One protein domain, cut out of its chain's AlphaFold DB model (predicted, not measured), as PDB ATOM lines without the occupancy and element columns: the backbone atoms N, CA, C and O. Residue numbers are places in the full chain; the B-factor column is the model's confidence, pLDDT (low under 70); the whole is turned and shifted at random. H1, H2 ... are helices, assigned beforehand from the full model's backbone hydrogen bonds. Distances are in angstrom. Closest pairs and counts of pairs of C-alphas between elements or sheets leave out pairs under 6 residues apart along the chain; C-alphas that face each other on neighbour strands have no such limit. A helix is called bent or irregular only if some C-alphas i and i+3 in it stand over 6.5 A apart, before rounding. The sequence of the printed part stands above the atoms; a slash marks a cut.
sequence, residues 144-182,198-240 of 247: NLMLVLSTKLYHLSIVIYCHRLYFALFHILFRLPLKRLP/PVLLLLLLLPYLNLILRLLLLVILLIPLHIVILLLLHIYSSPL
ATOM      1  N   ASN A 144     173.732 116.951 216.619       65.25
ATOM      2  CA  ASN A 144     174.718 117.026 215.542       65.25
ATOM      3  C   ASN A 144     174.577 115.890 214.509       65.25
ATOM      4  O   ASN A 144     174.668 116.157 213.311       65.25
ATOM      5  N   LEU A 145     174.270 114.654 214.928       66.69
ATOM      6  CA  LEU A 145     174.141 113.512 214.010       66.69
ATOM      7  C   LEU A 145     172.931 113.679 213.081       66.69
ATOM      8  O   LEU A 145     173.010 113.419 211.881       66.69
ATOM      9  N   MET A 146     171.819 114.189 213.618       71.25
ATOM     10  CA  MET A 146     170.615 114.498 212.838       71.25
ATOM     11  C   MET A 146     170.880 115.549 211.752       71.25
ATOM     12  O   MET A 146     170.369 115.430 210.636       71.25
ATOM     13  N   LEU A 147     171.705 116.556 212.049       71.25
ATOM     14  CA  LEU A 147     172.088 117.598 211.095       71.25
ATOM     15  C   LEU A 147     173.005 117.048 209.989       71.25
ATOM     16  O   LEU A 147     172.809 117.343 208.806       71.25
ATOM     17  N   VAL A 148     173.971 116.203 210.359       71.94
ATOM     18  CA  VAL A 148     174.897 115.549 209.420       71.94
ATOM     19  C   VAL A 148     174.146 114.597 208.489       71.94
ATOM     20  O   VAL A 148     174.320 114.663 207.270       71.94
ATOM     21  N   LEU A 149     173.256 113.761 209.033       72.62
ATOM     22  CA  LEU A 149     172.413 112.855 208.249       72.62
ATOM     23  C   LEU A 149     171.475 113.625 207.320       72.62
ATOM     24  O   LEU A 149     171.397 113.301 206.137       72.62
ATOM     25  N   SER A 150     170.825 114.684 207.811       75.31
ATOM     26  CA  SER A 150     169.966 115.548 206.992       75.31
ATOM     27  C   SER A 150     170.735 116.158 205.815       75.31
ATOM     28  O   SER A 150     170.294 116.089 204.669       75.31
ATOM     29  N   THR A 151     171.949 116.654 206.065       73.81
ATOM     30  CA  THR A 151     172.819 117.242 205.036       73.81
ATOM     31  C   THR A 151     173.248 116.215 203.985       73.81
ATOM     32  O   THR A 151     173.208 116.488 202.783       73.81
ATOM     33  N   LYS A 152     173.630 115.006 204.413       76.62
ATOM     34  CA  LYS A 152     174.026 113.910 203.514       76.62
ATOM     35  C   LYS A 152     172.849 113.405 202.677       76.62
ATOM     36  O   LYS A 152     173.009 113.198 201.475       76.62
ATOM     37  N   LEU A 153     171.668 113.262 203.279       76.38
ATOM     38  CA  LEU A 153     170.439 112.882 202.577       76.38
ATOM     39  C   LEU A 153     169.995 113.961 201.585       76.38
ATOM     40  O   LEU A 153     169.589 113.632 200.472       76.38
ATOM     41  N   TYR A 154     170.131 115.240 201.940       75.06
ATOM     42  CA  TYR A 154     169.850 116.355 201.039       75.06
ATOM     43  C   TYR A 154     170.762 116.324 199.809       75.06
ATOM     44  O   TYR A 154     170.268 116.335 198.678       75.06
ATOM     45  N   HIS A 155     172.073 116.168 200.018       74.12
ATOM     46  CA  HIS A 155     173.051 115.984 198.944       74.12
ATOM     47  C   HIS A 155     172.704 114.804 198.033       74.12
ATOM     48  O   HIS A 155     172.697 114.947 196.811       74.12
ATOM     49  N   LEU A 156     172.387 113.649 198.622       76.12
ATOM     50  CA  LEU A 156     171.995 112.462 197.871       76.12
ATOM     51  C   LEU A 156     170.728 112.722 197.044       76.12
ATOM     52  O   LEU A 156     170.675 112.353 195.873       76.12
ATOM     53  N   SER A 157     169.731 113.399 197.623       78.56
ATOM     54  CA  SER A 157     168.490 113.740 196.923       78.56
ATOM     55  C   SER A 157     168.755 114.626 195.707       78.56
ATOM     56  O   SER A 157     168.195 114.378 194.639       78.56
ATOM     57  N   ILE A 158     169.672 115.594 195.826       76.31
ATOM     58  CA  ILE A 158     170.032 116.475 194.720       76.31
ATOM     59  C   ILE A 158     170.783 115.706 193.638       76.31
ATOM     60  O   ILE A 158     170.471 115.861 192.462       76.31
ATOM     61  N   VAL A 159     171.733 114.843 194.005       76.25
ATOM     62  CA  VAL A 159     172.459 114.015 193.030       76.25
ATOM     63  C   VAL A 159     171.488 113.121 192.257       76.25
ATOM     64  O   VAL A 159     171.543 113.076 191.028       76.25
ATOM     65  N   ILE A 160     170.542 112.476 192.948       77.38
ATOM     66  CA  ILE A 160     169.497 111.658 192.316       77.38
ATOM     67  C   ILE A 160     168.612 112.518 191.405       77.38
ATOM     68  O   ILE A 160     168.312 112.104 190.284       77.38
ATOM     69  N   TYR A 161     168.206 113.707 191.853       79.31
ATOM     70  CA  TYR A 161     167.383 114.622 191.066       79.31
ATOM     71  C   TYR A 161     168.105 115.087 189.797       79.31
ATOM     72  O   TYR A 161     167.555 114.973 188.703       79.31
ATOM     73  N   CYS A 162     169.358 115.529 189.916       77.00
ATOM     74  CA  CYS A 162     170.205 115.925 188.795       77.00
ATOM     75  C   CYS A 162     170.414 114.770 187.812       77.00
ATOM     76  O   CYS A 162     170.287 114.966 186.606       77.00
ATOM     77  N   HIS A 163     170.668 113.558 188.311       78.50
ATOM     78  CA  HIS A 163     170.824 112.376 187.467       78.50
ATOM     79  C   HIS A 163     169.524 112.028 186.724       78.50
ATOM     80  O   HIS A 163     169.547 111.763 185.522       78.50
ATOM     81  N   ARG A 164     168.367 112.075 187.401       80.00
ATOM     82  CA  ARG A 164     167.050 111.858 186.772       80.00
ATOM     83  C   ARG A 164     166.734 112.925 185.731       80.00
ATOM     84  O   ARG A 164     166.270 112.583 184.648       80.00
ATOM     85  N   LEU A 165     167.007 114.192 186.039       79.19
ATOM     86  CA  LEU A 165     166.823 115.305 185.113       79.19
ATOM     87  C   LEU A 165     167.712 115.132 183.880       79.19
ATOM     88  O   LEU A 165     167.228 115.241 182.758       79.19
ATOM     89  N   TYR A 166     168.984 114.789 184.077       76.94
ATOM     90  CA  TYR A 166     169.914 114.513 182.988       76.94
ATOM     91  C   TYR A 166     169.430 113.352 182.113       76.94
ATOM     92  O   TYR A 166     169.383 113.483 180.893       76.94
ATOM     93  N   PHE A 167     168.998 112.245 182.721       77.75
ATOM     94  CA  PHE A 167     168.488 111.087 181.989       77.75
ATOM     95  C   PHE A 167     167.198 111.404 181.222       77.75
ATOM     96  O   PHE A 167     167.050 110.996 180.072       77.75
ATOM     97  N   ALA A 168     166.280 112.173 181.814       80.06
ATOM     98  CA  ALA A 168     165.065 112.628 181.143       80.06
ATOM     99  C   ALA A 168     165.390 113.529 179.943       80.06
ATOM    100  O   ALA A 168     164.845 113.326 178.860       80.06
ATOM    101  N   LEU A 169     166.320 114.474 180.104       76.56
ATOM    102  CA  LEU A 169     166.788 115.343 179.023       76.56
ATOM    103  C   LEU A 169     167.480 114.548 177.913       76.56
ATOM    104  O   LEU A 169     167.191 114.770 176.739       76.56
ATOM    105  N   PHE A 170     168.332 113.587 178.273       76.19
ATOM    106  CA  PHE A 170     168.976 112.675 177.331       76.19
ATOM    107  C   PHE A 170     167.939 111.854 176.561       76.19
ATOM    108  O   PHE A 170     167.987 111.773 175.337       76.19
ATOM    109  N   HIS A 171     166.948 111.299 177.256       78.31
ATOM    110  CA  HIS A 171     165.886 110.519 176.639       78.31
ATOM    111  C   HIS A 171     164.999 111.374 175.722       78.31
ATOM    112  O   HIS A 171     164.641 110.913 174.643       78.31
ATOM    113  N   ILE A 172     164.682 112.621 176.089       76.62
ATOM    114  CA  ILE A 172     163.960 113.568 175.220       76.62
ATOM    115  C   ILE A 172     164.790 113.884 173.969       76.62
ATOM    116  O   ILE A 172     164.261 113.826 172.860       76.62
ATOM    117  N   LEU A 173     166.088 114.155 174.133       71.38
ATOM    118  CA  LEU A 173     167.024 114.380 173.027       71.38
ATOM    119  C   LEU A 173     167.103 113.176 172.079       71.38
ATOM    120  O   LEU A 173     167.134 113.363 170.867       71.38
ATOM    121  N   PHE A 174     167.115 111.955 172.615       69.69
ATOM    122  CA  PHE A 174     167.289 110.731 171.828       69.69
ATOM    123  C   PHE A 174     165.978 110.198 171.231       69.69
ATOM    124  O   PHE A 174     165.984 109.562 170.178       69.69
ATOM    125  N   ARG A 175     164.835 110.458 171.882       72.44
ATOM    126  CA  ARG A 175     163.497 110.116 171.371       72.44
ATOM    127  C   ARG A 175     162.905 111.163 170.445       72.44
ATOM    128  O   ARG A 175     161.901 110.860 169.797       72.44
ATOM    129  N   LEU A 176     163.490 112.358 170.364       70.25
ATOM    130  CA  LEU A 176     163.164 113.314 169.311       70.25
ATOM    131  C   LEU A 176     163.288 112.571 167.972       70.25
ATOM    132  O   LEU A 176     164.367 112.071 167.650       70.25
ATOM    133  N   PRO A 177     162.178 112.382 167.235       62.06
ATOM    134  CA  PRO A 177     162.133 111.448 166.128       62.06
ATOM    135  C   PRO A 177     162.981 111.994 164.983       62.06
ATOM    136  O   PRO A 177     162.477 112.661 164.084       62.06
ATOM    137  N   LEU A 178     164.260 111.619 164.962       62.09
ATOM    138  CA  LEU A 178     165.147 111.774 163.805       62.09
ATOM    139  C   LEU A 178     164.534 111.120 162.551       62.09
ATOM    140  O   LEU A 178     164.840 111.501 161.430       62.09
ATOM    141  N   LYS A 179     163.582 110.192 162.740       57.00
ATOM    142  CA  LYS A 179     162.765 109.561 161.691       57.00
ATOM    143  C   LYS A 179     161.786 110.507 160.979       57.00
ATOM    144  O   LYS A 179     161.236 110.119 159.956       57.00
ATOM    145  N   ARG A 180     161.543 111.716 161.500       57.19
ATOM    146  CA  ARG A 180     160.770 112.773 160.820       57.19
ATOM    147  C   ARG A 180     161.653 113.844 160.189       57.19
ATOM    148  O   ARG A 180     161.126 114.877 159.784       57.19
ATOM    149  N   LEU A 181     162.963 113.619 160.052       58.94
ATOM    150  CA  LEU A 181     163.661 114.341 159.000       58.94
ATOM    151  C   LEU A 181     162.996 113.936 157.681       58.94
ATOM    152  O   LEU A 181     163.015 112.743 157.365       58.94
ATOM    153  N   PRO A 182     162.371 114.867 156.936       60.81
ATOM    154  CA  PRO A 182     161.933 114.564 155.589       60.81
ATOM    155  C   PRO A 182     163.170 114.051 154.861       60.81
ATOM    156  O   PRO A 182     164.169 114.763 154.739       60.81
ATOM    157  N   PRO A 198     174.685 122.352 151.218       82.19
ATOM    158  CA  PRO A 198     175.167 122.663 152.571       82.19
ATOM    159  C   PRO A 198     174.276 123.642 153.354       82.19
ATOM    160  O   PRO A 198     174.192 123.539 154.577       82.19
ATOM    161  N   VAL A 199     173.574 124.561 152.680       83.12
ATOM    162  CA  VAL A 199     172.697 125.549 153.337       83.12
ATOM    163  C   VAL A 199     171.458 124.870 153.925       83.12
ATOM    164  O   VAL A 199     171.036 125.200 155.033       83.12
ATOM    165  N   LEU A 200     170.908 123.874 153.223       81.25
ATOM    166  CA  LEU A 200     169.760 123.099 153.699       81.25
ATOM    167  C   LEU A 200     170.129 122.261 154.932       81.25
ATOM    168  O   LEU A 200     169.370 122.229 155.899       81.25
ATOM    169  N   LEU A 201     171.313 121.637 154.926       83.44
ATOM    170  CA  LEU A 201     171.824 120.883 156.073       83.44
ATOM    171  C   LEU A 201     172.012 121.786 157.300       83.44
ATOM    172  O   LEU A 201     171.624 121.412 158.405       83.44
ATOM    173  N   LEU A 202     172.554 122.992 157.103       87.31
ATOM    174  CA  LEU A 202     172.749 123.960 158.179       87.31
ATOM    175  C   LEU A 202     171.416 124.422 158.785       87.31
ATOM    176  O   LEU A 202     171.277 124.437 160.005       87.31
ATOM    177  N   LEU A 203     170.424 124.746 157.950       84.31
ATOM    178  CA  LEU A 203     169.078 125.122 158.406       84.31
ATOM    179  C   LEU A 203     168.403 124.003 159.200       84.31
ATOM    180  O   LEU A 203     167.693 124.265 160.169       84.31
ATOM    181  N   LEU A 204     168.651 122.756 158.808       83.31
ATOM    182  CA  LEU A 204     168.073 121.585 159.445       83.31
ATOM    183  C   LEU A 204     168.772 121.241 160.774       83.31
ATOM    184  O   LEU A 204     168.118 120.783 161.710       83.31
ATOM    185  N   LEU A 205     170.071 121.533 160.897       86.25
ATOM    186  CA  LEU A 205     170.847 121.404 162.139       86.25
ATOM    187  C   LEU A 205     170.615 122.557 163.127       86.25
ATOM    188  O   LEU A 205     170.756 122.363 164.333       86.25
ATOM    189  N   LEU A 206     170.238 123.744 162.645       87.19
ATOM    190  CA  LEU A 206     170.044 124.946 163.459       87.19
ATOM    191  C   LEU A 206     169.137 124.746 164.697       87.19
ATOM    192  O   LEU A 206     169.549 125.148 165.789       87.19
ATOM    193  N   PRO A 207     167.942 124.120 164.610       82.38
ATOM    194  CA  PRO A 207     167.103 123.899 165.790       82.38
ATOM    195  C   PRO A 207     167.738 122.935 166.800       82.38
ATOM    196  O   PRO A 207     167.585 123.134 168.005       82.38
ATOM    197  N   TYR A 208     168.495 121.934 166.337       81.31
ATOM    198  CA  TYR A 208     169.210 121.004 167.213       81.31
ATOM    199  C   TYR A 208     170.358 121.697 167.940       81.31
ATOM    200  O   TYR A 208     170.500 121.540 169.150       81.31
ATOM    201  N   LEU A 209     171.136 122.518 167.230       85.56
ATOM    202  CA  LEU A 209     172.207 123.303 167.837       85.56
ATOM    203  C   LEU A 209     171.651 124.282 168.881       85.56
ATOM    204  O   LEU A 209     172.216 124.413 169.963       85.56
ATOM    205  N   ASN A 210     170.509 124.916 168.597       83.62
ATOM    206  CA  ASN A 210     169.815 125.794 169.542       83.62
ATOM    207  C   ASN A 210     169.349 125.026 170.791       83.62
ATOM    208  O   ASN A 210     169.563 125.484 171.911       83.62
ATOM    209  N   LEU A 211     168.774 123.831 170.621       83.06
ATOM    210  CA  LEU A 211     168.372 122.976 171.737       83.06
ATOM    211  C   LEU A 211     169.574 122.576 172.605       83.06
ATOM    212  O   LEU A 211     169.523 122.726 173.825       83.06
ATOM    213  N   ILE A 212     170.663 122.120 171.982       84.19
ATOM    214  CA  ILE A 212     171.903 121.752 172.677       84.19
ATOM    215  C   ILE A 212     172.459 122.953 173.445       84.19
ATOM    216  O   ILE A 212     172.800 122.823 174.618       84.19
ATOM    217  N   LEU A 213     172.492 124.135 172.823       86.94
ATOM    218  CA  LEU A 213     172.973 125.356 173.462       86.94
ATOM    219  C   LEU A 213     172.116 125.748 174.673       86.94
ATOM    220  O   LEU A 213     172.662 126.098 175.716       86.94
ATOM    221  N   ARG A 214     170.784 125.651 174.572       85.62
ATOM    222  CA  ARG A 214     169.868 125.921 175.695       85.62
ATOM    223  C   ARG A 214     170.077 124.951 176.854       85.62
ATOM    224  O   ARG A 214     170.065 125.375 178.004       85.62
ATOM    225  N   LEU A 215     170.283 123.669 176.559       81.88
ATOM    226  CA  LEU A 215     170.556 122.652 177.575       81.88
ATOM    227  C   LEU A 215     171.906 122.880 178.251       81.88
ATOM    228  O   LEU A 215     171.992 122.835 179.474       81.88
ATOM    229  N   LEU A 216     172.939 123.187 177.467       84.88
ATOM    230  CA  LEU A 216     174.256 123.517 177.991       84.88
ATOM    231  C   LEU A 216     174.191 124.754 178.898       84.88
ATOM    232  O   LEU A 216     174.727 124.730 180.003       84.88
ATOM    233  N   LEU A 217     173.479 125.801 178.472       86.56
ATOM    234  CA  LEU A 217     173.272 127.011 179.266       86.56
ATOM    235  C   LEU A 217     172.545 126.710 180.584       86.56
ATOM    236  O   LEU A 217     172.951 127.208 181.630       86.56
ATOM    237  N   LEU A 218     171.507 125.868 180.553       84.44
ATOM    238  CA  LEU A 218     170.778 125.453 181.751       84.44
ATOM    239  C   LEU A 218     171.698 124.735 182.748       84.44
ATOM    240  O   LEU A 218     171.691 125.064 183.931       84.44
ATOM    241  N   VAL A 219     172.524 123.797 182.273       83.31
ATOM    242  CA  VAL A 219     173.502 123.085 183.113       83.31
ATOM    243  C   VAL A 219     174.522 124.059 183.706       83.31
ATOM    244  O   VAL A 219     174.763 124.027 184.912       83.31
ATOM    245  N   ILE A 220     175.069 124.966 182.891       85.12
ATOM    246  CA  ILE A 220     176.027 125.986 183.340       85.12
ATOM    247  C   ILE A 220     175.411 126.908 184.400       85.12
ATOM    248  O   ILE A 220     176.120 127.308 185.314       85.12
ATOM    249  N   LEU A 221     174.117 127.226 184.317       84.19
ATOM    250  CA  LEU A 221     173.417 128.050 185.312       84.19
ATOM    251  C   LEU A 221     173.065 127.281 186.595       84.19
ATOM    252  O   LEU A 221     173.081 127.855 187.683       84.19
ATOM    253  N   LEU A 222     172.774 125.983 186.492       82.56
ATOM    254  CA  LEU A 222     172.432 125.132 187.636       82.56
ATOM    255  C   LEU A 222     173.633 124.851 188.548       82.56
ATOM    256  O   LEU A 222     173.470 124.800 189.765       82.56
ATOM    257  N   ILE A 223     174.835 124.703 187.986       83.56
ATOM    258  CA  ILE A 223     176.061 124.421 188.751       83.56
ATOM    259  C   ILE A 223     176.379 125.500 189.808       83.56
ATOM    260  O   ILE A 223     176.505 125.144 190.981       83.56
ATOM    261  N   PRO A 224     176.504 126.801 189.478       85.25
ATOM    262  CA  PRO A 224     176.821 127.830 190.464       85.25
ATOM    263  C   PRO A 224     175.690 128.008 191.476       85.25
ATOM    264  O   PRO A 224     175.970 128.183 192.659       85.25
ATOM    265  N   LEU A 225     174.426 127.894 191.050       84.06
ATOM    266  CA  LEU A 225     173.287 127.924 191.966       84.06
ATOM    267  C   LEU A 225     173.391 126.802 193.006       84.06
ATOM    268  O   LEU A 225     173.221 127.040 194.199       84.06
ATOM    269  N   HIS A 226     173.732 125.593 192.562       81.38
ATOM    270  CA  HIS A 226     173.959 124.462 193.446       81.38
ATOM    271  C   HIS A 226     175.120 124.718 194.418       81.38
ATOM    272  O   HIS A 226     174.962 124.513 195.616       81.38
ATOM    273  N   ILE A 227     176.256 125.236 193.937       83.44
ATOM    274  CA  ILE A 227     177.403 125.588 194.792       83.44
ATOM    275  C   ILE A 227     177.004 126.613 195.864       83.44
ATOM    276  O   ILE A 227     177.367 126.447 197.026       83.44
ATOM    277  N   VAL A 228     176.222 127.637 195.509       88.56
ATOM    278  CA  VAL A 228     175.725 128.640 196.466       88.56
ATOM    279  C   VAL A 228     174.820 128.004 197.518       88.56
ATOM    280  O   VAL A 228     174.985 128.280 198.703       88.56
ATOM    281  N   ILE A 229     173.902 127.121 197.114       84.06
ATOM    282  CA  ILE A 229     173.034 126.388 198.048       84.06
ATOM    283  C   ILE A 229     173.876 125.553 199.019       84.06
ATOM    284  O   ILE A 229     173.619 125.580 200.220       84.06
ATOM    285  N   LEU A 230     174.901 124.855 198.524       81.69
ATOM    286  CA  LEU A 230     175.801 124.066 199.364       81.69
ATOM    287  C   LEU A 230     176.605 124.931 200.339       81.69
ATOM    288  O   LEU A 230     176.732 124.568 201.506       81.69
ATOM    289  N   LEU A 231     177.116 126.078 199.889       86.12
ATOM    290  CA  LEU A 231     177.832 127.023 200.746       86.12
ATOM    291  C   LEU A 231     176.927 127.593 201.837       86.12
ATOM    292  O   LEU A 231     177.327 127.638 202.996       86.12
ATOM    293  N   LEU A 232     175.700 127.988 201.490       85.38
ATOM    294  CA  LEU A 232     174.725 128.459 202.470       85.38
ATOM    295  C   LEU A 232     174.419 127.367 203.491       85.38
ATOM    296  O   LEU A 232     174.499 127.618 204.689       85.38
ATOM    297  N   LEU A 233     174.134 126.149 203.030       81.94
ATOM    298  CA  LEU A 233     173.869 125.019 203.912       81.94
ATOM    299  C   LEU A 233     175.054 124.754 204.851       81.94
ATOM    300  O   LEU A 233     174.850 124.518 206.039       81.94
ATOM    301  N   HIS A 234     176.284 124.854 204.347       83.69
ATOM    302  CA  HIS A 234     177.499 124.701 205.142       83.69
ATOM    303  C   HIS A 234     177.647 125.798 206.211       83.69
ATOM    304  O   HIS A 234     177.937 125.492 207.369       83.69
ATOM    305  N   ILE A 235     177.387 127.060 205.855       86.38
ATOM    306  CA  ILE A 235     177.429 128.199 206.786       86.38
ATOM    307  C   ILE A 235     176.374 128.039 207.886       86.38
ATOM    308  O   ILE A 235     176.690 128.184 209.061       86.38
ATOM    309  N   TYR A 236     175.140 127.685 207.521       83.56
ATOM    310  CA  TYR A 236     174.051 127.473 208.480       83.56
ATOM    311  C   TYR A 236     174.238 126.228 209.353       83.56
ATOM    312  O   TYR A 236     173.716 126.181 210.463       83.56
ATOM    313  N   SER A 237     174.973 125.225 208.866       80.56
ATOM    314  CA  SER A 237     175.251 123.995 209.618       80.56
ATOM    315  C   SER A 237     176.446 124.121 210.560       80.56
ATOM    316  O   SER A 237     176.663 123.241 211.391       80.56
ATOM    317  N   SER A 238     177.241 125.186 210.432       85.88
ATOM    318  CA  SER A 238     178.384 125.416 211.308       85.88
ATOM    319  C   SER A 238     177.880 125.797 212.706       85.88
ATOM    320  O   SER A 238     177.138 126.774 212.828       85.88
ATOM    321  N   PRO A 239     178.239 125.043 213.765       79.44
ATOM    322  CA  PRO A 239     177.793 125.347 215.116       79.44
ATOM    323  C   PRO A 239     178.250 126.755 215.492       79.44
ATOM    324  O   PRO A 239     179.422 127.104 215.321       79.44
ATOM    325  N   LEU A 240     177.310 127.569 215.980       82.31
ATOM    326  CA  LEU A 240     177.612 128.908 216.473       82.31
ATOM    327  C   LEU A 240     178.716 128.759 217.529       82.31
ATOM    328  O   LEU A 240     178.552 127.910 218.413       82.31
TER     329      LEU A 240
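AT A GLANCE: This is residues 144 to 182 and 198 to 240 of the 247 residues of an uncharacterized protein of Sparganum proliferum (UniProt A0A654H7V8). Two long helices, H1 then H2, lie side by side with their lines almost aligned and run opposite ways, making a slender rod with few contacts between them. Residues 174 to 180 and 198 to 203 stick out free towards the end at the cut. The printed part has 82 residues, no named strand and the class all helix; it is extended, with a radius of gyration of the C-alphas of 19.4 A and spans of 64 by 20 by 9 A.

HOW THE PARTS SIT: H1, residues 144 to 175, and H2, residues 198 to 237, are close but not clearly touching, at a shallow tilt of 4 degrees. Their closest C-alphas, of Leu 147 and Ser 237, are 7.3 A apart. Every O i to N i+4 pair is within hydrogen-bond range in H1, and 32 of 36 in H2.

IN THESE COORDINATES: H1 spans 46.1 A from C-alpha 144 at (174.718, 117.026, 215.542). H2 spans 57.1 A to C-alpha 237 at (175.251, 123.995, 209.618). H2 has a kink of 38 degrees near residue 205 and is only just irregular: C-alphas 204 and 207 are 6.8 A apart.

THE WHOLE: The farthest C-alphas, of Pro 182 and Leu 240, are 64.5 A apart. The link across the cut lacks residues 183 to 197, a gap of 15.8 A between C-alphas 182 and 198. pLDDT is under 70 at residues 144 to 145, 174 and 177 to 182.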